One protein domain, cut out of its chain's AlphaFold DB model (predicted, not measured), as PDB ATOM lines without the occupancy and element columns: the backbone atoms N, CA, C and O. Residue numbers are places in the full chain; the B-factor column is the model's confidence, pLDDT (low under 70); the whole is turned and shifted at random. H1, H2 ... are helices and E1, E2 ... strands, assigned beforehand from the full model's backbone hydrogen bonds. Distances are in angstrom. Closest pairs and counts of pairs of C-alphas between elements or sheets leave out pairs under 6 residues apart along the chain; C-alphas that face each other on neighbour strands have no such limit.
ATOM      1  N   LEU A   2      44.678 -30.543 -35.555       85.69
ATOM      2  CA  LEU A   2      44.184 -30.360 -34.176       85.69
ATOM      3  C   LEU A   2      43.657 -28.943 -33.856       85.69
ATOM      4  O   LEU A   2      42.593 -28.800 -33.269       85.69
ATOM      5  N   ALA A   3      44.370 -27.898 -34.290       87.06
ATOM      6  CA  ALA A   3      43.971 -26.509 -34.053       87.06
ATOM      7  C   ALA A   3      42.606 -26.161 -34.675       87.06
ATOM      8  O   ALA A   3      41.820 -25.449 -34.065       87.06
ATOM      9  N   ARG A   4      42.282 -26.718 -35.854       91.50
ATOM     10  CA  ARG A   4      40.969 -26.513 -36.486       91.50
ATOM     11  C   ARG A   4      39.850 -27.133 -35.652       91.50
ATOM     12  O   ARG A   4      38.839 -26.481 -35.457       91.50
ATOM     13  N   VAL A   5      40.061 -28.332 -35.108       92.38
ATOM     14  CA  VAL A   5      39.081 -29.004 -34.235       92.38
ATOM     15  C   VAL A   5      38.840 -28.193 -32.962       92.38
ATOM     16  O   VAL A   5      37.697 -27.947 -32.595       92.38
ATOM     17  N   LEU A   6      39.908 -27.695 -32.333       91.12
ATOM     18  CA  LEU A   6      39.808 -26.883 -31.117       91.12
ATOM     19  C   LEU A   6      39.042 -25.567 -31.331       91.12
ATOM     20  O   LEU A   6      38.448 -25.054 -30.388       91.12
ATOM     21  N   ARG A   7      39.015 -25.020 -32.553       92.38
ATOM     22  CA  ARG A   7      38.244 -23.801 -32.856       92.38
ATOM     23  C   ARG A   7      36.734 -24.020 -32.792       92.38
ATOM     24  O   ARG A   7      36.029 -23.069 -32.476       92.38
ATOM     25  N   TYR A   8      36.259 -25.237 -33.048       94.12
ATOM     26  CA  TYR A   8      34.835 -25.579 -32.977       94.12
ATOM     27  C   TYR A   8      34.355 -25.902 -31.561       94.12
ATOM     28  O   TYR A   8      33.159 -26.061 -31.352       94.12
ATOM     29  N   LEU A   9      35.262 -25.997 -30.586       92.56
ATOM     30  CA  LEU A   9      34.871 -26.205 -29.197       92.56
ATOM     31  C   LEU A   9      34.236 -24.943 -28.609       92.56
ATOM     32  O   LEU A   9      34.664 -23.818 -28.886       92.56
ATOM     33  N   ASP A  10      33.269 -25.152 -27.723       93.38
ATOM     34  CA  ASP A  10      32.751 -24.114 -26.837       93.38
ATOM     35  C   ASP A  10      33.843 -23.607 -25.892       93.38
ATOM     36  O   ASP A  10      34.783 -24.329 -25.559       93.38
ATOM     37  N   ASP A  11      33.695 -22.381 -25.392       90.06
ATOM     38  CA  ASP A  11      34.698 -21.715 -24.547       90.06
ATOM     39  C   ASP A  11      35.101 -22.552 -23.318       90.06
ATOM     40  O   ASP A  11      36.282 -22.649 -22.977       90.06
ATOM     41  N   ARG A  12      34.124 -23.203 -22.670       88.62
ATOM     42  CA  ARG A  12      34.357 -24.071 -21.502       88.62
ATOM     43  C   ARG A  12      35.144 -25.325 -21.882       88.62
ATOM     44  O   ARG A  12      36.133 -25.661 -21.232       88.62
ATOM     45  N   SER A  13      34.727 -25.989 -22.954       93.00
ATOM     46  CA  SER A  13      35.360 -27.206 -23.464       93.00
ATOM     47  C   SER A  13      36.772 -26.933 -23.986       93.00
ATOM     48  O   SER A  13      37.677 -27.732 -23.760       93.00
ATOM     49  N   LEU A  14      36.989 -25.773 -24.613       92.38
ATOM     50  CA  LEU A  14      38.293 -25.314 -25.084       92.38
ATOM     51  C   LEU A  14      39.272 -25.102 -23.925       92.38
ATOM     52  O   LEU A  14      40.418 -25.543 -24.002       92.38
ATOM     53  N   ILE A  15      38.826 -24.459 -22.845       91.81
ATOM     54  CA  ILE A  15      39.637 -24.262 -21.639       91.81
ATOM     55  C   ILE A  15      39.993 -25.604 -21.001       91.81
ATOM     56  O   ILE A  15      41.166 -25.855 -20.719       91.81
ATOM     57  N   ASN A  16      39.011 -26.489 -20.834       92.38
ATOM     58  CA  ASN A  16      39.239 -27.814 -20.264       92.38
ATOM     59  C   ASN A  16      40.236 -28.619 -21.107       92.38
ATOM     60  O   ASN A  16      41.178 -29.190 -20.563       92.38
ATOM     61  N   ALA A  17      40.093 -28.603 -22.434       90.81
ATOM     62  CA  ALA A  17      41.027 -29.260 -23.344       90.81
ATOM     63  C   ALA A  17      42.439 -28.652 -23.271       90.81
ATOM     64  O   ALA A  17      43.428 -29.386 -23.250       90.81
ATOM     65  N   ALA A  18      42.548 -27.321 -23.188       90.19
ATOM     66  CA  ALA A  18      43.829 -26.635 -23.059       90.19
ATOM     67  C   ALA A  18      44.549 -27.008 -21.753       90.19
ATOM     68  O   ALA A  18      45.763 -27.207 -21.767       90.19
ATOM     69  N   PHE A  19      43.821 -27.140 -20.641       87.62
ATOM     70  CA  PHE A  19      44.389 -27.530 -19.348       87.62
ATOM     71  C   PHE A  19      44.590 -29.039 -19.179       87.62
ATOM     72  O   PHE A  19      45.413 -29.439 -18.358       87.62
ATOM     73  N   ALA A  20      43.914 -29.872 -19.974       92.00
ATOM     74  CA  ALA A  20      44.035 -31.324 -19.890       92.00
ATOM     75  C   ALA A  20      45.457 -31.822 -20.194       92.00
ATOM     76  O   ALA A  20      45.955 -32.714 -19.509       92.00
ATOM     77  N   THR A  21      46.139 -31.262 -21.206       92.69
ATOM     78  CA  THR A  21      47.529 -31.640 -21.520       92.69
ATOM     79  C   THR A  21      48.390 -30.465 -21.985       92.69
ATOM     80  O   THR A  21      47.938 -29.554 -22.680       92.69
ATOM     81  N   LYS A  22      49.700 -30.536 -21.697       92.50
ATOM     82  CA  LYS A  22      50.695 -29.551 -22.170       92.50
ATOM     83  C   LYS A  22      50.721 -29.424 -23.701       92.50
ATOM     84  O   LYS A  22      50.979 -28.340 -24.221       92.50
ATOM     85  N   ARG A  23      50.430 -30.515 -24.419       91.75
ATOM     86  CA  ARG A  23      50.388 -30.544 -25.887       91.75
ATOM     87  C   ARG A  23      49.229 -29.708 -26.429       91.75
ATOM     88  O   ARG A  23      49.453 -28.894 -27.318       91.75
ATOM     89  N   PHE A  24      48.025 -29.846 -25.869       91.19
ATOM     90  CA  PHE A  24      46.885 -29.012 -26.265       91.19
ATOM     91  C   PHE A  24      47.127 -27.538 -25.948       91.19
ATOM     92  O   PHE A  24      46.895 -26.690 -26.805       91.19
ATOM     93  N   MET A  25      47.700 -27.233 -24.781       91.56
ATOM     94  CA  MET A  25      48.087 -25.861 -24.445       91.56
ATOM     95  C   MET A  25      49.085 -25.271 -25.457       91.56
ATOM     96  O   MET A  25      48.953 -24.115 -25.855       91.56
ATOM     97  N   SER A  26      50.076 -26.051 -25.898       94.19
ATOM     98  CA  SER A  26      51.041 -25.620 -26.921       94.19
ATOM     99  C   SER A  26      50.358 -25.323 -28.262       94.19
ATOM    100  O   SER A  26      50.615 -24.272 -28.849       94.19
ATOM    101  N   VAL A  27      49.420 -26.173 -28.696       93.38
ATOM    102  CA  VAL A  27      48.624 -25.945 -29.917       93.38
ATOM    103  C   VAL A  27      47.783 -24.672 -29.801       93.38
ATOM    104  O   VAL A  27      47.787 -23.850 -30.715       93.38
ATOM    105  N   CYS A  28      47.112 -24.464 -28.668       91.12
ATOM    106  CA  CYS A  28      46.315 -23.264 -28.421       91.12
ATOM    107  C   CYS A  28      47.152 -21.977 -28.404       91.12
ATOM    108  O   CYS A  28      46.669 -20.931 -28.824       91.12
ATOM    109  N   LYS A  29      48.402 -22.037 -27.925       91.69
ATOM    110  CA  LYS A  29      49.329 -20.893 -27.930       91.69
ATOM    111  C   LYS A  29      49.907 -20.600 -29.315       91.69
ATOM    112  O   LYS A  29      50.168 -19.436 -29.613       91.69
ATOM    113  N   GLY A  30      50.126 -21.640 -30.121       92.88
ATOM    114  CA  GLY A  30      50.650 -21.526 -31.483       92.88
ATOM    115  C   GLY A  30      49.634 -20.973 -32.483       92.88
ATOM    116  O   GLY A  30      50.023 -20.339 -33.457       92.88
ATOM    117  N   ASP A  31      48.335 -21.163 -32.236       94.50
ATOM    118  CA  ASP A  31      47.270 -20.617 -33.078       94.50
ATOM    119  C   ASP A  31      46.802 -19.235 -32.567       94.50
ATOM    120  O   ASP A  31      46.269 -19.143 -31.456       94.50
ATOM    121  N   PRO A  32      46.941 -18.148 -33.354       93.88
ATOM    122  CA  PRO A  32      46.578 -16.801 -32.913       93.88
ATOM    123  C   PRO A  32      45.092 -16.650 -32.567       93.88
ATOM    124  O   PRO A  32      44.759 -15.885 -31.660       93.88
ATOM    125  N   ILE A  33      44.202 -17.389 -33.240       94.38
ATOM    126  CA  ILE A  33      42.754 -17.314 -33.002       94.38
ATOM    127  C   ILE A  33      42.412 -17.944 -31.651       94.38
ATOM    128  O   ILE A  33      41.732 -17.331 -30.829       94.38
ATOM    129  N   LEU A  34      42.938 -19.143 -31.387       94.12
ATOM    130  CA  LEU A  34      42.732 -19.835 -30.111       94.12
ATOM    131  C   LEU A  34      43.383 -19.075 -28.956       94.12
ATOM    132  O   LEU A  34      42.770 -18.923 -27.900       94.12
ATOM    133  N   ARG A  35      44.588 -18.536 -29.169       94.50
ATOM    134  CA  ARG A  35      45.291 -17.722 -28.176       94.50
ATOM    135  C   ARG A  35      44.473 -16.499 -27.774       94.50
ATOM    136  O   ARG A  35      44.322 -16.240 -26.580       94.50
ATOM    137  N   LYS A  36      43.934 -15.760 -28.750       94.81
ATOM    138  CA  LYS A  36      43.089 -14.587 -28.489       94.81
ATOM    139  C   LYS A  36      41.830 -14.985 -27.720       94.81
ATOM    140  O   LYS A  36      41.569 -14.412 -26.666       94.81
ATOM    141  N   ARG A  37      41.135 -16.031 -28.173       93.94
ATOM    142  CA  ARG A  37      39.908 -16.534 -27.541       93.94
ATOM    143  C   ARG A  37      40.129 -16.953 -26.085       93.94
ATOM    144  O   ARG A  37      39.412 -16.500 -25.204       93.94
ATOM    145  N   ILE A  38      41.170 -17.739 -25.796       93.12
ATOM    146  CA  ILE A  38      41.513 -18.135 -24.417       93.12
ATOM    147  C   ILE A  38      41.820 -16.912 -23.548       93.12
ATOM    148  O   ILE A  38      41.355 -16.830 -22.413       93.12
ATOM    149  N   THR A  39      42.574 -15.949 -24.078       92.50
ATOM    150  CA  THR A  39      42.923 -14.727 -23.339       92.50
ATOM    151  C   THR A  39      41.673 -13.912 -22.998       92.50
ATOM    152  O   THR A  39      41.528 -13.458 -21.864       92.50
ATOM    153  N   GLU A  40      40.737 -13.773 -23.938       94.69
ATOM    154  CA  GLU A  40      39.459 -13.088 -23.720       94.69
ATOM    155  C   GLU A  40      38.600 -13.788 -22.665       94.69
ATOM    156  O   GLU A  40      38.069 -13.119 -21.776       94.69
ATOM    157  N   ILE A  41      38.510 -15.122 -22.699       91.19
ATOM    158  CA  ILE A  41      37.732 -15.876 -21.706       91.19
ATOM    159  C   ILE A  41      38.336 -15.706 -20.305       91.19
ATOM    160  O   ILE A  41      37.609 -15.421 -19.353       91.19
ATOM    161  N   VAL A  42      39.663 -15.814 -20.174       89.19
ATOM    162  CA  VAL A  42      40.360 -15.626 -18.891       89.19
ATOM    163  C   VAL A  42      40.168 -14.202 -18.365       89.19
ATOM    164  O   VAL A  42      39.881 -14.011 -17.182       89.19
ATOM    165  N   LEU A  43      40.275 -13.187 -19.228       92.50
ATOM    166  CA  LEU A  43      40.028 -11.796 -18.842       92.50
ATOM    167  C   LEU A  43      38.575 -11.569 -18.416       92.50
ATOM    168  O   LEU A  43      38.337 -10.882 -17.422       92.50
ATOM    169  N   ARG A  44      37.609 -12.160 -19.125       89.94
ATOM    170  CA  ARG A  44      36.189 -12.097 -18.761       89.94
ATOM    171  C   ARG A  44      35.950 -12.723 -17.388       89.94
ATOM    172  O   ARG A  44      35.324 -12.086 -16.548       89.94
ATOM    173  N   GLN A  45      36.485 -13.916 -17.129       83.06
ATOM    174  CA  GLN A  45      36.377 -14.564 -15.817       83.06
ATOM    175  C   GLN A  45      37.022 -13.722 -14.716       83.06
ATOM    176  O   GLN A  45      36.413 -13.499 -13.675       83.06
ATOM    177  N   LYS A  46      38.215 -13.172 -14.960       85.06
ATOM    178  CA  LYS A  46      38.892 -12.293 -14.001       85.06
ATOM    179  C   LYS A  46      38.057 -11.054 -13.668       85.06
ATOM    180  O   LYS A  46      37.964 -10.693 -12.500       85.06
ATOM    181  N   ARG A  47      37.425 -10.429 -14.667       86.06
ATOM    182  CA  ARG A  47      36.517  -9.289 -14.458       86.06
ATOM    183  C   ARG A  47      35.292  -9.681 -13.639       86.06
ATOM    184  O   ARG A  47      34.954  -8.955 -12.715       86.06
ATOM    185  N   LEU A  48      34.678 -10.830 -13.924       81.94
ATOM    186  CA  LEU A  48      33.544 -11.337 -13.144       81.94
ATOM    187  C   LEU A  48      33.934 -11.593 -11.684       81.94
ATOM    188  O   LEU A  48      33.213 -11.185 -10.783       81.94
ATOM    189  N   HIS A  49      35.100 -12.193 -11.439       76.31
ATOM    190  CA  HIS A  49      35.602 -12.394 -10.079       76.31
ATOM    191  C   HIS A  49      35.908 -11.078  -9.365       76.31
ATOM    192  O   HIS A  49      35.599 -10.942  -8.187       76.31
ATOM    193  N   GLN A  50      36.483 -10.096 -10.062       78.25
ATOM    194  CA  GLN A  50      36.712  -8.766  -9.498       78.25
ATOM    195  C   GLN A  50      35.392  -8.067  -9.165       78.25
ATOM    196  O   GLN A  50      35.262  -7.517  -8.080       78.25
ATOM    197  N   GLN A  51      34.395  -8.139 -10.046       74.69
ATOM    198  CA  GLN A  51      33.064  -7.591  -9.784       74.69
ATOM    199  C   GLN A  51      32.392  -8.289  -8.598       74.69
ATOM    200  O   GLN A  51      31.886  -7.613  -7.711       74.69
ATOM    201  N   ALA A  52      32.445  -9.620  -8.529       71.12
ATOM    202  CA  ALA A  52      31.923 -10.377  -7.394       71.12
ATOM    203  C   ALA A  52      32.629 -10.007  -6.078       71.12
ATOM    204  O   ALA A  52      31.969  -9.852  -5.060       71.12
ATOM    205  N   ALA A  53      33.949  -9.805  -6.103       67.56
ATOM    206  CA  ALA A  53      34.718  -9.396  -4.927       67.56
ATOM    207  C   ALA A  53      34.447  -7.942  -4.497       67.56
ATOM    208  O   ALA A  53      34.530  -7.632  -3.312       67.56
ATOM    209  N   MET A  54      34.154  -7.043  -5.443       68.88
ATOM    210  CA  MET A  54      33.871  -5.631  -5.160       68.88
ATOM    211  C   MET A  54      32.411  -5.371  -4.776       68.88
ATOM    212  O   MET A  54      32.116  -4.378  -4.111       68.88
ATOM    213  N   ASN A  55      31.492  -6.252  -5.162       61.53
ATOM    214  CA  ASN A  55      30.098  -6.145  -4.770       61.53
ATOM    215  C   ASN A  55      29.898  -6.722  -3.362       61.53
ATOM    216  O   ASN A  55      29.718  -7.921  -3.193       61.53
ATOM    217  N   VAL A  56      29.824  -5.852  -2.352       55.47
ATOM    218  CA  VAL A  56      29.528  -6.225  -0.950       55.47
ATOM    219  C   VAL A  56      28.172  -6.949  -0.800       55.47
ATOM    220  O   VAL A  56      27.952  -7.678   0.163       55.47
ATOM    221  N   HIS A  57      27.269  -6.784  -1.771       55.56
ATOM    222  CA  HIS A  57      25.958  -7.441  -1.819       55.56
ATOM    223  C   HIS A  57      25.933  -8.763  -2.600       55.56
ATOM    224  O   HIS A  57      24.916  -9.456  -2.567       55.56
ATOM    225  N   TYR A  58      27.013  -9.140  -3.300       53.09
ATOM    226  CA  TYR A  58      27.092 -10.461  -3.926       53.09
ATOM    227  C   TYR A  58      27.220 -11.509  -2.817       53.09
ATOM    228  O   TYR A  58      28.272 -11.676  -2.209       53.09
ATOM    229  N   GLY A  59      26.110 -12.184  -2.533       53.03
ATOM    230  CA  GLY A  59      26.052 -13.229  -1.521       53.03
ATOM    231  C   GLY A  59      25.552 -12.802  -0.141       53.03
ATOM    232  O   GLY A  59      25.743 -13.526   0.832       53.03
ATOM    233  N   VAL A  60      24.881 -11.655  -0.025       51.94
ATOM    234  CA  VAL A  60      24.136 -11.311   1.195       51.94
ATOM    235  C   VAL A  60      22.661 -11.208   0.848       51.94
ATOM    236  O   VAL A  60      22.213 -10.220   0.272       51.94
ATOM    237  N   GLU A  61      21.901 -12.237   1.214       54.25
ATOM    238  CA  GLU A  61      20.448 -12.230   1.089       54.25
ATOM    239  C   GLU A  61      19.860 -11.822   2.444       54.25
ATOM    240  O   GLU A  61      19.935 -12.548   3.442       54.25
ATOM    241  N   ILE A  62      19.327 -10.601   2.511       54.16
ATOM    242  CA  ILE A  62      18.652 -10.100   3.709       54.16
ATOM    243  C   ILE A  62      17.191 -10.527   3.616       54.16
ATOM    244  O   ILE A  62      16.361  -9.813   3.056       54.16
ATOM    245  N   MET A  63      16.870 -11.683   4.191       54.41
ATOM    246  CA  MET A  63      15.482 -12.104   4.345       54.41
ATOM    247  C   MET A  63      14.878 -11.392   5.557       54.41
ATOM    248  O   MET A  63      15.295 -11.599   6.701       54.41
ATOM    249  N   ARG A  64      13.892 -10.529   5.309       54.00
ATOM    250  CA  ARG A  64      13.037  -9.967   6.357       54.00
ATOM    251  C   ARG A  64      11.793 -10.841   6.427       54.00
ATOM    252  O   ARG A  64      11.010 -10.839   5.488       54.00
ATOM    253  N   SER A  65      11.643 -11.622   7.491       55.22
ATOM    254  CA  SER A  65      10.350 -12.240   7.789       55.22
ATOM    255  C   SER A  65       9.391 -11.136   8.219       55.22
ATOM    256  O   SER A  65       9.768 -10.336   9.079       55.22
ATOM    257  N   ASP A  66       8.206 -11.087   7.617       50.91
ATOM    258  CA  ASP A  66       7.182 -10.083   7.897       50.91
ATOM    259  C   ASP A  66       6.907 -10.003   9.400       50.91
ATOM    260  O   ASP A  66       6.420 -10.946  10.026       50.91
ATOM    261  N   VAL A  67       7.282  -8.878  10.004       52.84
ATOM    262  CA  VAL A  67       6.963  -8.587  11.399       52.84
ATOM    263  C   VAL A  67       5.572  -7.970  11.387       52.84
ATOM    264  O   VAL A  67       5.367  -6.918  10.788       52.84
ATOM    265  N   SER A  68       4.609  -8.612  12.050       56.06
ATOM    266  CA  SER A  68       3.197  -8.202  12.087       56.06
ATOM    267  C   SER A  68       2.943  -6.847  12.766       56.06
ATOM    268  O   SER A  68       1.794  -6.411  12.839       56.06
ATOM    269  N   HIS A  69       3.974  -6.176  13.290       54.12
ATOM    270  CA  HIS A  69       3.869  -4.936  14.058       54.12
ATOM    271  C   HIS A  69       4.882  -3.876  13.612       54.12
ATOM    272  O   HIS A  69       6.085  -4.113  13.536       54.12
ATOM    273  N   ILE A  70       4.356  -2.669  13.386       56.47
ATOM    274  CA  ILE A  70       5.033  -1.513  12.776       56.47
ATOM    275  C   ILE A  70       6.105  -0.899  13.708       56.47
ATOM    276  O   ILE A  70       7.016  -0.226  13.236       56.47
ATOM    277  N   PHE A  71       6.061  -1.191  15.016       53.81
ATOM    278  CA  PHE A  71       6.986  -0.652  16.029       53.81
ATOM    279  C   PHE A  71       7.657  -1.731  16.900       53.81
ATOM    280  O   PHE A  71       7.893  -1.530  18.089       53.81
ATOM    281  N   GLY A  72       7.975  -2.893  16.326       51.91
ATOM    282  CA  GLY A  72       8.811  -3.895  16.991       51.91
ATOM    283  C   GLY A  72      10.299  -3.551  16.882       51.91
ATOM    284  O   GLY A  72      10.791  -3.231  15.799       51.91
ATOM    285  N   THR A  73      11.046  -3.657  17.987       56.59
ATOM    286  CA  THR A  73      12.518  -3.762  17.960       56.59
ATOM    287  C   THR A  73      12.940  -4.807  16.923       56.59
ATOM    288  O   THR A  73      12.169  -5.719  16.658       56.59
ATOM    289  N   ASN A  74      14.134  -4.666  16.320       52.41
ATOM    290  CA  ASN A  74      14.678  -5.449  15.187       52.41
ATOM    291  C   ASN A  74      14.784  -6.990  15.402       52.41
ATOM    292  O   ASN A  74      15.791  -7.607  15.058       52.41
ATOM    293  N   GLN A  75      13.779  -7.640  15.971       50.88
ATOM    294  CA  GLN A  75      13.661  -9.072  16.136       50.88
ATOM    295  C   GLN A  75      13.072  -9.634  14.842       50.88
ATOM    296  O   GLN A  75      11.922  -9.376  14.505       50.88
ATOM    297  N   GLY A  76      13.896 -10.343  14.070       52.75
ATOM    298  CA  GLY A  76      13.470 -10.995  12.824       52.75
ATOM    299  C   GLY A  76      14.369 -10.741  11.616       52.75
ATOM    300  O   GLY A  76      14.222 -11.410  10.598       52.75
ATOM    301  N   LYS A  77      15.353  -9.834  11.710       50.94
ATOM    302  CA  LYS A  77      16.368  -9.687  10.655       50.94
ATOM    303  C   LYS A  77      17.305 -10.894  10.686       50.94
ATOM    304  O   LYS A  77      18.232 -10.945  11.490       50.94
ATOM    305  N   LYS A  78      17.072 -11.866   9.804       52.97
ATOM    306  CA  LYS A  78      18.006 -12.968   9.558       52.97
ATOM    307  C   LYS A  78      18.884 -12.590   8.371       52.97
ATOM    308  O   LYS A  78      18.453 -12.633   7.224       52.97
ATOM    309  N   VAL A  79      20.121 -12.194   8.658       51.69
ATOM    310  CA  VAL A  79      21.142 -11.989   7.626       51.69
ATOM    311  C   VAL A  79      21.722 -13.357   7.284       51.69
ATOM    312  O   VAL A  79      22.355 -13.984   8.134       51.69
ATOM    313  N   ARG A  80      21.492 -13.844   6.061       53.94
ATOM    314  CA  ARG A  80      22.177 -15.030   5.542       53.94
ATOM    315  C   ARG A  80      23.259 -14.584   4.565       53.94
ATOM    316  O   ARG A  80      22.974 -13.947   3.554       53.94
ATOM    317  N   ALA A  81      24.504 -14.930   4.881       49.62
ATOM    318  CA  ALA A  81      25.586 -14.899   3.911       49.62
ATOM    319  C   ALA A  81      25.413 -16.117   2.995       49.62
ATOM    320  O   ALA A  81      25.732 -17.245   3.371       49.62
ATOM    321  N   VAL A  82      24.834 -15.904   1.820       54.16
ATOM    322  CA  VAL A  82      24.798 -16.895   0.753       54.16
ATOM    323  C   VAL A  82      26.124 -16.773   0.023       54.16
ATOM    324  O   VAL A  82      26.264 -15.958  -0.878       54.16
TER     325      VAL A  82
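What this domain is: This is residues 2 to 82 of the 129 residues of an uncharacterized protein of Abscondita terminalis (UniProt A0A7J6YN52). What shape? Strand hairpin E1-E2 tips a rod: H4 leads to a head of H1, H2 and H3. What parts? The 81 printed residues include four named helices, then two antiparallel strands: mostly helix. It is extended, radius of gyration of the C-alphas 22.7 A, spans 69 by 19 by 18 A.

Where its parts are: Which strands? E1 is residues 60 to 64, E2 77 to 81. Which helices? H4, residues 32 to 54, runs 32.5 A by C-alphas from (46.578, -16.801, -32.913) to (33.871, -5.631, -5.160). H1 is 2 to 7, H2 11 to 20, H3 22 to 30.

How they stand to each other: What pairs? In the hairpin, N 61 and O 80, 3.1 A apart, are within hydrogen-bond range. What touches? H4 touches H2 with residues 37 to 41 alone, about perpendicular at 76 degrees; C-alphas 15 and 38 are closest, 7.0 A. In each helix every O i to N i+4 pair is within range.

The domain as a whole: Long links? The 12-residue link E1 to E2 is long. How sure? Residues 53 to 82 have pLDDT under 70.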